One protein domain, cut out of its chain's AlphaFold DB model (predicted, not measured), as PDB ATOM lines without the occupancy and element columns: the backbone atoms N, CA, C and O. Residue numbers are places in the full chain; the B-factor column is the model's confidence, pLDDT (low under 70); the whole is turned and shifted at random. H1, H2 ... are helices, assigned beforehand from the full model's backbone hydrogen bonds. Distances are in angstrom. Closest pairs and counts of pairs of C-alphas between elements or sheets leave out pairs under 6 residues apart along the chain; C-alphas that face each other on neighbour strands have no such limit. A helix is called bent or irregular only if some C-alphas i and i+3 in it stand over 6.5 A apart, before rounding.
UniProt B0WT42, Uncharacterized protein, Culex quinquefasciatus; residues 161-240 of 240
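What this domain is: This is residues 161 to 240 of the 240 residues of an uncharacterized protein of Culex quinquefasciatus (UniProt B0WT42). Three long helices make an up-and-down bundle, each running against the one before: H3 and H4 form a hairpin, and the kinked H1 packs on H3 by residues 174 to 178 alone. The short H2 and H5 lie near the end of the bundle where H3 begins. The printed part has 80 residues with five named helices, H1 to H5 in chain order, and no named strand; its class is all helix. It is compact, with a radius of gyration of the C-alphas of 13.4 A, but elongated, spanning 42 by 22 by 15 A.

Where its parts are: H1, residues 161 to 178, begins at C-alpha 161 (34.874, 26.561, 13.550) and is 24.1 A long. It has a kink of 52 degrees near residue 172 and is irregular: C-alphas 169 and 172 are 7.1 A apart. H2 is residues 181 to 184, 5.0 A. H3, residues 196 to 212, begins at C-alpha 196 (35.363, 32.632, 52.909) and is 24.4 A long. H4, residues 217 to 232, is 22.9 A. H5, residues 235 to 238, is irregular, with C-alphas 235 and 238 7.6 A apart.

How they stand to each other: H3 is the hub. H1 touches it, closest C-alphas Cys 178 and Ala 205, 5.2 A, opposite ways at a shallow tilt of 25 degrees. H4 touches H3 with residues 220 to 227 alone, closest C-alphas Ala 220 and Leu 210, 5.5 A, opposite ways at 10 degrees, a shallow tilt. H2 touches H3, closest C-alphas Ile 183 and Asp 198, 6.8 A. H5 and H3 only just touch, with 3 pairs of C-alphas within 8 A, the closest Cys 236 and Cys 199, 5.2 A. H1 and H5 are apart. Every O i to N i+4 pair is within hydrogen-bond range in H3 and H4, and 12 of 14 in H1; H2 and H5 are too short for one.

The domain as a whole: The C-alphas farthest apart, Val 162 and Ala 193, are 42.3 A apart. The printed part has no cut. The link from H2 to H3 is long, 11 residues. The mean pLDDT of the printed part is 77.9; residues 172, 179 to 189 and 239 to 240 are under 70.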
ATOM      1  N   ARG A 161      36.201  26.002  13.808       70.38
ATOM      2  CA  ARG A 161      34.874  26.561  13.550       70.38
ATOM      3  C   ARG A 161      33.756  25.719  14.164       70.38
ATOM      4  O   ARG A 161      32.810  26.283  14.708       70.38
ATOM      5  N   VAL A 162      33.847  24.392  14.081       78.81
ATOM      6  CA  VAL A 162      32.807  23.488  14.592       78.81
ATOM      7  C   VAL A 162      32.766  23.568  16.113       78.81
ATOM      8  O   VAL A 162      31.690  23.724  16.694       78.81
ATOM      9  N   LYS A 163      33.935  23.540  16.764       77.25
ATOM     10  CA  LYS A 163      34.024  23.737  18.216       77.25
ATOM     11  C   LYS A 163      33.549  25.126  18.616       77.25
ATOM     12  O   LYS A 163      32.768  25.242  19.547       77.25
ATOM     13  N   HIS A 164      33.944  26.171  17.897       73.62
ATOM     14  CA  HIS A 164      33.537  27.544  18.187       73.62
ATOM     15  C   HIS A 164      32.013  27.727  18.112       73.62
ATOM     16  O   HIS A 164      31.419  28.322  19.015       73.62
ATOM     17  N   GLU A 165      31.364  27.184  17.076       76.19
ATOM     18  CA  GLU A 165      29.902  27.203  16.934       76.19
ATOM     19  C   GLU A 165      29.216  26.397  18.051       76.19
ATOM     20  O   GLU A 165      28.237  26.869  18.632       76.19
ATOM     21  N   LYS A 166      29.741  25.216  18.407       83.06
ATOM     22  CA  LYS A 166      29.242  24.417  19.539       83.06
ATOM     23  C   LYS A 166      29.346  25.192  20.856       83.06
ATOM     24  O   LYS A 166      28.337  25.387  21.528       83.06
ATOM     25  N   CYS A 167      30.536  25.695  21.176       80.44
ATOM     26  CA  CYS A 167      30.810  26.451  22.393       80.44
ATOM     27  C   CYS A 167      29.922  27.691  22.497       80.44
ATOM     28  O   CYS A 167      29.374  27.957  23.556       80.44
ATOM     29  N   THR A 168      29.699  28.400  21.389       75.81
ATOM     30  CA  THR A 168      28.752  29.520  21.328       75.81
ATOM     31  C   THR A 168      27.336  29.108  21.738       75.81
ATOM     32  O   THR A 168      26.693  29.805  22.518       75.81
ATOM     33  N   ASN A 169      26.833  27.998  21.189       78.44
ATOM     34  CA  ASN A 169      25.464  27.548  21.440       78.44
ATOM     35  C   ASN A 169      25.277  27.038  22.877       78.44
ATOM     36  O   ASN A 169      24.198  27.194  23.444       78.44
ATOM     37  N   GLU A 170      26.311  26.429  23.455       80.81
ATOM     38  CA  GLU A 170      26.265  25.826  24.791       80.81
ATOM     39  C   GLU A 170      26.641  26.808  25.911       80.81
ATOM     40  O   GLU A 170      26.253  26.590  27.058       80.81
ATOM     41  N   LEU A 171      27.328  27.915  25.594       75.69
ATOM     42  CA  LEU A 171      27.852  28.876  26.573       75.69
ATOM     43  C   LEU A 171      26.795  29.343  27.579       75.69
ATOM     44  O   LEU A 171      27.064  29.380  28.775       75.69
ATOM     45  N   GLY A 172      25.587  29.670  27.110       69.81
ATOM     46  CA  GLY A 172      24.494  30.096  27.988       69.81
ATOM     47  C   GLY A 172      24.060  29.014  28.979       69.81
ATOM     48  O   GLY A 172      23.805  29.317  30.142       69.81
ATOM     49  N   GLY A 173      24.036  27.752  28.540       72.88
ATOM     50  CA  GLY A 173      23.756  26.608  29.406       72.88
ATOM     51  C   GLY A 173      24.865  26.395  30.433       72.88
ATOM     52  O   GLY A 173      24.581  26.265  31.617       72.88
ATOM     53  N   TYR A 174      26.130  26.461  30.007       80.88
ATOM     54  CA  TYR A 174      27.275  26.327  30.914       80.88
ATOM     55  C   TYR A 174      27.342  27.433  31.957       80.88
ATOM     56  O   TYR A 174      27.605  27.143  33.120       80.88
ATOM     57  N   ILE A 175      27.062  28.680  31.575       75.50
ATOM     58  CA  ILE A 175      26.988  29.789  32.528       75.50
ATOM     59  C   ILE A 175      25.873  29.544  33.541       75.50
ATOM     60  O   ILE A 175      26.104  29.745  34.723       75.50
ATOM     61  N   PHE A 176      24.697  29.076  33.118       73.19
ATOM     62  CA  PHE A 176      23.603  28.785  34.045       73.19
ATOM     63  C   PHE A 176      23.912  27.605  34.981       73.19
ATOM     64  O   PHE A 176      23.622  27.674  36.171       73.19
ATOM     65  N   GLU A 177      24.522  26.535  34.467       78.06
ATOM     66  CA  GLU A 177      24.902  25.355  35.257       78.06
ATOM     67  C   GLU A 177      26.021  25.649  36.262       78.06
ATOM     68  O   GLU A 177      25.995  25.144  37.383       78.06
ATOM     69  N   CYS A 178      27.017  26.432  35.844       76.12
ATOM     70  CA  CYS A 178      28.189  26.758  36.652       76.12
ATOM     71  C   CYS A 178      28.033  28.039  37.462       76.12
ATOM     72  O   CYS A 178      28.869  28.314  38.324       76.12
ATOM     73  N   ALA A 179      26.987  28.824  37.199       67.75
ATOM     74  CA  ALA A 179      26.626  29.943  38.037       67.75
ATOM     75  C   ALA A 179      26.522  29.439  39.471       67.75
ATOM     76  O   ALA A 179      25.781  28.505  39.781       67.75
ATOM     77  N   ALA A 180      27.246  30.094  40.368       60.28
ATOM     78  CA  ALA A 180      26.965  29.949  41.774       60.28
ATOM     79  C   ALA A 180      25.609  30.614  42.017       60.28
ATOM     80  O   ALA A 180      25.542  31.789  42.350       60.28
ATOM     81  N   LEU A 181      24.517  29.870  41.823       52.66
ATOM     82  CA  LEU A 181      23.163  30.344  42.114       52.66
ATOM     83  C   LEU A 181      23.096  30.907  43.538       52.66
ATOM     84  O   LEU A 181      22.437  31.908  43.757       52.66
ATOM     85  N   ASN A 182      23.858  30.349  44.481       50.28
ATOM     86  CA  ASN A 182      23.970  30.877  45.843       50.28
ATOM     87  C   ASN A 182      24.659  32.251  45.934       50.28
ATOM     88  O   ASN A 182      24.346  33.001  46.844       50.28
ATOM     89  N   ILE A 183      25.565  32.579  45.011       54.81
ATOM     90  CA  ILE A 183      26.162  33.914  44.866       54.81
ATOM     91  C   ILE A 183      25.167  34.844  44.172       54.81
ATOM     92  O   ILE A 183      24.878  35.906  44.690       54.81
ATOM     93  N   ILE A 184      24.594  34.444  43.038       49.31
ATOM     94  CA  ILE A 184      23.657  35.294  42.282       49.31
ATOM     95  C   ILE A 184      22.386  35.597  43.094       49.31
ATOM     96  O   ILE A 184      21.804  36.665  42.969       49.31
ATOM     97  N   ASN A 185      21.944  34.660  43.936       48.53
ATOM     98  CA  ASN A 185      20.763  34.835  44.780       48.53
ATOM     99  C   ASN A 185      21.057  35.604  46.072       48.53
ATOM    100  O   ASN A 185      20.123  36.044  46.742       48.53
ATOM    101  N   LYS A 186      22.328  35.720  46.469       58.56
ATOM    102  CA  LYS A 186      22.722  36.458  47.663       58.56
ATOM    103  C   LYS A 186      23.033  37.876  47.211       58.56
ATOM    104  O   LYS A 186      24.044  38.108  46.574       58.56
ATOM    105  N   GLN A 187      22.152  38.819  47.521       59.97
ATOM    106  CA  GLN A 187      22.479  40.229  47.332       59.97
ATOM    107  C   GLN A 187      23.622  40.577  48.283       59.97
ATOM    108  O   GLN A 187      23.500  40.391  49.497       59.97
ATOM    109  N   TYR A 188      24.747  41.033  47.737       65.19
ATOM    110  CA  TYR A 188      25.876  41.462  48.552       65.19
ATOM    111  C   TYR A 188      25.796  42.959  48.825       65.19
ATOM    112  O   TYR A 188      25.555  43.754  47.927       65.19
ATOM    113  N   ASP A 189      26.065  43.362  50.062       62.97
ATOM    114  CA  ASP A 189      26.128  44.787  50.400       62.97
ATOM    115  C   ASP A 189      27.485  45.402  50.002       62.97
ATOM    116  O   ASP A 189      27.567  46.572  49.613       62.97
ATOM    117  N   ASP A 190      28.565  44.610  50.072       73.31
ATOM    118  CA  ASP A 190      29.927  45.028  49.724       73.31
ATOM    119  C   ASP A 190      30.803  43.859  49.228       73.31
ATOM    120  O   ASP A 190      31.144  42.939  49.973       73.31
ATOM    121  N   ARG A 191      31.271  43.936  47.973       76.81
ATOM    122  CA  ARG A 191      32.224  42.972  47.379       76.81
ATOM    123  C   ARG A 191      33.592  42.924  48.075       76.81
ATOM    124  O   ARG A 191      34.370  41.989  47.862       76.81
ATOM    125  N   LYS A 192      33.939  43.934  48.877       82.81
ATOM    126  CA  LYS A 192      35.171  43.955  49.679       82.81
ATOM    127  C   LYS A 192      35.010  43.233  51.024       82.81
ATOM    128  O   LYS A 192      36.009  43.065  51.713       82.81
ATOM    129  N   ALA A 193      33.811  42.757  51.361       84.38
ATOM    130  CA  ALA A 193      33.504  42.061  52.612       84.38
ATOM    131  C   ALA A 193      32.842  40.686  52.376       84.38
ATOM    132  O   ALA A 193      31.931  40.289  53.101       84.38
ATOM    133  N   LEU A 194      33.286  39.957  51.349       83.81
ATOM    134  CA  LEU A 194      32.823  38.601  51.064       83.81
ATOM    135  C   LEU A 194      33.376  37.629  52.109       83.81
ATOM    136  O   LEU A 194      34.520  37.749  52.553       83.81
ATOM    137  N   THR A 195      32.558  36.654  52.502       86.69
ATOM    138  CA  THR A 195      32.993  35.598  53.422       86.69
ATOM    139  C   THR A 195      33.874  34.575  52.703       86.69
ATOM    140  O   THR A 195      33.881  34.479  51.475       86.69
ATOM    141  N   GLU A 196      34.588  33.748  53.466       87.62
ATOM    142  CA  GLU A 196      35.363  32.632  52.909       87.62
ATOM    143  C   GLU A 196      34.480  31.665  52.096       87.62
ATOM    144  O   GLU A 196      34.888  31.178  51.040       87.62
ATOM    145  N   GLU A 197      33.236  31.442  52.530       85.56
ATOM    146  CA  GLU A 197      32.259  30.621  51.808       85.56
ATOM    147  C   GLU A 197      31.858  31.244  50.460       85.56
ATOM    148  O   GLU A 197      31.733  30.534  49.452       85.56
ATOM    149  N   ASP A 198      31.696  32.569  50.428       83.56
ATOM    150  CA  ASP A 198      31.399  33.313  49.203       83.56
ATOM    151  C   ASP A 198      32.566  33.190  48.220       83.56
ATOM    152  O   ASP A 198      32.372  32.803  47.067       83.56
ATOM    153  N   CYS A 199      33.797  33.401  48.690       86.44
ATOM    154  CA  CYS A 199      34.990  33.254  47.862       86.44
ATOM    155  C   CYS A 199      35.181  31.823  47.351       86.44
ATOM    156  O   CYS A 199      35.438  31.622  46.163       86.44
ATOM    157  N   GLY A 200      34.954  30.813  48.195       86.94
ATOM    158  CA  GLY A 200      34.960  29.414  47.768       86.94
ATOM    159  C   GLY A 200      33.900  29.116  46.701       86.94
ATOM    160  O   GLY A 200      34.126  28.296  45.812       86.94
ATOM    161  N   SER A 201      32.753  29.795  46.741       84.12
ATOM    162  CA  SER A 201      31.712  29.664  45.717       84.12
ATOM    163  C   SER A 201      32.114  30.323  44.392       84.12
ATOM    164  O   SER A 201      31.849  29.743  43.339       84.12
ATOM    165  N   VAL A 202      32.806  31.470  44.427       82.56
ATOM    166  CA  VAL A 202      33.348  32.131  43.223       82.56
ATOM    167  C   VAL A 202      34.365  31.220  42.535       82.56
ATOM    168  O   VAL A 202      34.284  31.016  41.323       82.56
ATOM    169  N   VAL A 203      35.283  30.627  43.304       86.56
ATOM    170  CA  VAL A 203      36.304  29.702  42.785       86.56
ATOM    171  C   VAL A 203      35.660  28.454  42.179       86.56
ATOM    172  O   VAL A 203      35.971  28.094  41.050       86.56
ATOM    173  N   ARG A 204      34.674  27.844  42.852       87.69
ATOM    174  CA  ARG A 204      33.936  26.698  42.286       87.69
ATOM    175  C   ARG A 204      33.214  27.039  40.983       87.69
ATOM    176  O   ARG A 204      33.201  26.215  40.069       87.69
ATOM    177  N   ALA A 205      32.617  28.228  40.888       84.25
ATOM    178  CA  ALA A 205      31.957  28.681  39.665       84.25
ATOM    179  C   ALA A 205      32.964  28.858  38.517       84.25
ATOM    180  O   ALA A 205      32.726  28.370  37.409       84.25
ATOM    181  N   LYS A 206      34.120  29.477  38.807       85.62
ATOM    182  CA  LYS A 206      35.254  29.595  37.879       85.62
ATOM    183  C   LYS A 206      35.690  28.223  37.370       85.62
ATOM    184  O   LYS A 206      35.688  27.999  36.162       85.62
ATOM    185  N   ASP A 207      36.001  27.302  38.277       90.44
ATOM    186  CA  ASP A 207      36.512  25.974  37.931       90.44
ATOM    187  C   ASP A 207      35.488  25.158  37.139       90.44
ATOM    188  O   ASP A 207      35.833  24.515  36.147       90.44
ATOM    189  N   CYS A 208      34.209  25.215  37.522       89.12
ATOM    190  CA  CYS A 208      33.133  24.580  36.765       89.12
ATOM    191  C   CYS A 208      33.102  25.087  35.320       89.12
ATOM    192  O   CYS A 208      33.114  24.284  34.382       89.12
ATOM    193  N   LEU A 209      33.093  26.412  35.129       85.50
ATOM    194  CA  LEU A 209      32.947  26.997  33.801       85.50
ATOM    195  C   LEU A 209      34.188  26.743  32.937       85.50
ATOM    196  O   LEU A 209      34.053  26.417  31.760       85.50
ATOM    197  N   LEU A 210      35.388  26.801  33.518       89.44
ATOM    198  CA  LEU A 210      36.629  26.448  32.824       89.44
ATOM    199  C   LEU A 210      36.660  24.980  32.400       89.44
ATOM    200  O   LEU A 210      37.054  24.685  31.273       89.44
ATOM    201  N   ASN A 211      36.184  24.066  33.248       91.50
ATOM    202  CA  ASN A 211      36.096  22.649  32.902       91.50
ATOM    203  C   ASN A 211      35.133  22.412  31.727       91.50
ATOM    204  O   ASN A 211      35.478  21.696  30.782       91.50
ATOM    205  N   LYS A 212      33.957  23.057  31.737       88.19
ATOM    206  CA  LYS A 212      32.974  22.986  30.636       88.19
ATOM    207  C   LYS A 212      33.495  23.602  29.336       88.19
ATOM    208  O   LYS A 212      33.171  23.121  28.255       88.19
ATOM    209  N   LEU A 213      34.323  24.641  29.437       85.94
ATOM    210  CA  LEU A 213      34.914  25.346  28.301       85.94
ATOM    211  C   LEU A 213      36.304  24.826  27.914       85.94
ATOM    212  O   LEU A 213      36.945  25.433  27.062       85.94
ATOM    213  N   SER A 214      36.783  23.723  28.491       87.12
ATOM    214  CA  SER A 214      38.150  23.219  28.272       87.12
ATOM    215  C   SER A 214      38.499  23.003  26.792       87.12
ATOM    216  O   SER A 214      39.622  23.274  26.369       87.12
ATOM    217  N   GLU A 215      37.524  22.610  25.969       83.50
ATOM    218  CA  GLU A 215      37.683  22.458  24.513       83.50
ATOM    219  C   GLU A 215      37.436  23.756  23.716       83.50
ATOM    220  O   GLU A 215      37.629  23.796  22.500       83.50
ATOM    221  N   CYS A 216      37.014  24.826  24.388       77.62
ATOM    222  CA  CYS A 216      36.510  26.071  23.814       77.62
ATOM    223  C   CYS A 216      37.552  27.202  23.748       77.62
ATOM    224  O   CYS A 216      37.155  28.364  23.756       77.62
ATOM    225  N   SER A 217      38.856  26.890  23.673       76.38
ATOM    226  CA  SER A 217      40.002  27.816  23.492       76.38
ATOM    227  C   SER A 217      39.746  29.256  23.986       76.38
ATOM    228  O   SER A 217      39.834  29.523  25.184       76.38
ATOM    229  N   VAL A 218      39.376  30.179  23.088       74.94
ATOM    230  CA  VAL A 218      39.161  31.603  23.393       74.94
ATOM    231  C   VAL A 218      38.097  31.861  24.468       74.94
ATOM    232  O   VAL A 218      38.246  32.798  25.246       74.94
ATOM    233  N   PHE A 219      37.053  31.033  24.561       78.56
ATOM    234  CA  PHE A 219      36.024  31.153  25.596       78.56
ATOM    235  C   PHE A 219      36.578  30.782  26.973       78.56
ATOM    236  O   PHE A 219      36.359  31.530  27.918       78.56
ATOM    237  N   ALA A 220      37.355  29.698  27.088       83.69
ATOM    238  CA  ALA A 220      38.018  29.353  28.349       83.69
ATOM    239  C   ALA A 220      39.001  30.444  28.783       83.69
ATOM    240  O   ALA A 220      38.995  30.852  29.943       83.69
ATOM    241  N   ALA A 221      39.798  30.968  27.847       81.81
ATOM    242  CA  ALA A 221      40.708  32.073  28.131       81.81
ATOM    243  C   ALA A 221      39.949  33.330  28.592       81.81
ATOM    244  O   ALA A 221      40.326  33.954  29.581       81.81
ATOM    245  N   ALA A 222      38.855  33.685  27.916       81.12
ATOM    246  CA  ALA A 222      38.044  34.837  28.286       81.12
ATOM    247  C   ALA A 222      37.357  34.664  29.649       81.12
ATOM    248  O   ALA A 222      37.312  35.623  30.421       81.12
ATOM    249  N   THR A 223      36.887  33.457  29.969       81.81
ATOM    250  CA  THR A 223      36.341  33.098  31.283       81.81
ATOM    251  C   THR A 223      37.398  33.200  32.376       81.81
ATOM    252  O   THR A 223      37.144  33.823  33.403       81.81
ATOM    253  N   GLN A 224      38.592  32.646  32.158       86.31
ATOM    254  CA  GLN A 224      39.701  32.757  33.108       86.31
ATOM    255  C   GLN A 224      39.998  34.231  33.406       86.31
ATOM    256  O   GLN A 224      40.005  34.645  34.562       86.31
ATOM    257  N   LEU A 225      40.169  35.036  32.353       85.00
ATOM    258  CA  LEU A 225      40.461  36.461  32.474       85.00
ATOM    259  C   LEU A 225      39.319  37.236  33.137       85.00
ATOM    260  O   LEU A 225      39.590  38.196  33.855       85.00
ATOM    261  N   PHE A 226      38.062  36.842  32.913       83.12
ATOM    262  CA  PHE A 226      36.911  37.435  33.590       83.12
ATOM    263  C   PHE A 226      37.016  37.222  35.099       83.12
ATOM    264  O   PHE A 226      37.034  38.195  35.851       83.12
ATOM    265  N   TYR A 227      37.159  35.968  35.539       81.31
ATOM    266  CA  TYR A 227      37.253  35.654  36.964       81.31
ATOM    267  C   TYR A 227      38.507  36.245  37.609       81.31
ATOM    268  O   TYR A 227      38.426  36.719  38.735       81.31
ATOM    269  N   ASP A 228      39.642  36.293  36.909       85.38
ATOM    270  CA  ASP A 228      40.863  36.909  37.440       85.38
ATOM    271  C   ASP A 228      40.701  38.425  37.648       85.38
ATOM    272  O   ASP A 228      41.142  38.959  38.666       85.38
ATOM    273  N   ASN A 229      40.042  39.131  36.719       78.69
ATOM    274  CA  ASN A 229      39.727  40.554  36.891       78.69
ATOM    275  C   ASN A 229      38.669  40.772  37.975       78.69
ATOM    276  O   ASN A 229      38.790  41.701  38.772       78.69
ATOM    277  N   PHE A 230      37.664  39.899  38.036       78.88
ATOM    278  CA  PHE A 230      36.617  39.974  39.042       78.88
ATOM    279  C   PHE A 230      37.176  39.781  40.454       78.88
ATOM    280  O   PHE A 230      37.006  40.636  41.317       78.88
ATOM    281  N   ILE A 231      37.921  38.701  40.681       83.94
ATOM    282  CA  ILE A 231      38.501  38.375  41.984       83.94
ATOM    283  C   ILE A 231      39.379  39.525  42.498       83.94
ATOM    284  O   ILE A 231      39.299  39.863  43.680       83.94
ATOM    285  N   ARG A 232      40.141  40.192  41.619       85.81
ATOM    286  CA  ARG A 232      40.986  41.348  41.975       85.81
ATOM    287  C   ARG A 232      40.220  42.526  42.572       85.81
ATOM    288  O   ARG A 232      40.796  43.269  43.361       85.81
ATOM    289  N   ILE A 233      38.950  42.716  42.211       81.44
ATOM    290  CA  ILE A 233      38.131  43.804  42.761       81.44
ATOM    291  C   ILE A 233      37.321  43.390  43.994       81.44
ATOM    292  O   ILE A 233      36.594  44.226  44.538       81.44
ATOM    293  N   THR A 234      37.487  42.155  44.472       83.69
ATOM    294  CA  THR A 234      36.806  41.590  45.645       83.69
ATOM    295  C   THR A 234      37.786  41.311  46.793       83.69
ATOM    296  O   THR A 234      38.998  41.460  46.652       83.69
ATOM    297  N   SER A 235      37.262  40.862  47.932       86.25
ATOM    298  CA  SER A 235      38.063  40.320  49.048       86.25
ATOM    299  C   SER A 235      38.637  38.919  48.783       86.25
ATOM    300  O   SER A 235      39.484  38.459  49.543       86.25
ATOM    301  N   CYS A 236      38.266  38.262  47.679       85.19
ATOM    302  CA  CYS A 236      38.677  36.891  47.358       85.19
ATOM    303  C   CYS A 236      40.083  36.765  46.755       85.19
ATOM    304  O   CYS A 236      40.463  35.687  46.308       85.19
ATOM    305  N   ILE A 237      40.870  37.845  46.719       81.94
ATOM    306  CA  ILE A 237      42.195  37.872  46.077       81.94
ATOM    307  C   ILE A 237      43.185  36.840  46.646       81.94
ATOM    308  O   ILE A 237      44.083  36.408  45.933       81.94
ATOM    309  N   GLY A 238      43.018  36.429  47.908       73.44
ATOM    310  CA  GLY A 238      43.831  35.387  48.549       73.44
ATOM    311  C   GLY A 238      43.261  33.969  48.440       73.44
ATOM    312  O   GLY A 238      43.856  33.043  48.978       73.44
ATOM    313  N   SER A 239      42.104  33.799  47.796       68.62
ATOM    314  CA  SER A 239      41.390  32.521  47.678       68.62
ATOM    315  C   SER A 239      41.538  31.867  46.301       68.62
ATOM    316  O   SER A 239      40.982  30.792  46.091       68.62
ATOM    317  N   ALA A 240      42.224  32.536  45.369       57.44
ATOM    318  CA  ALA A 240      42.295  32.201  43.947       57.44
ATOM    319  C   ALA A 240      43.601  31.527  43.525       57.44
ATOM    320  O   ALA A 240      44.638  31.770  44.182       57.44
TER     321      ALA A 240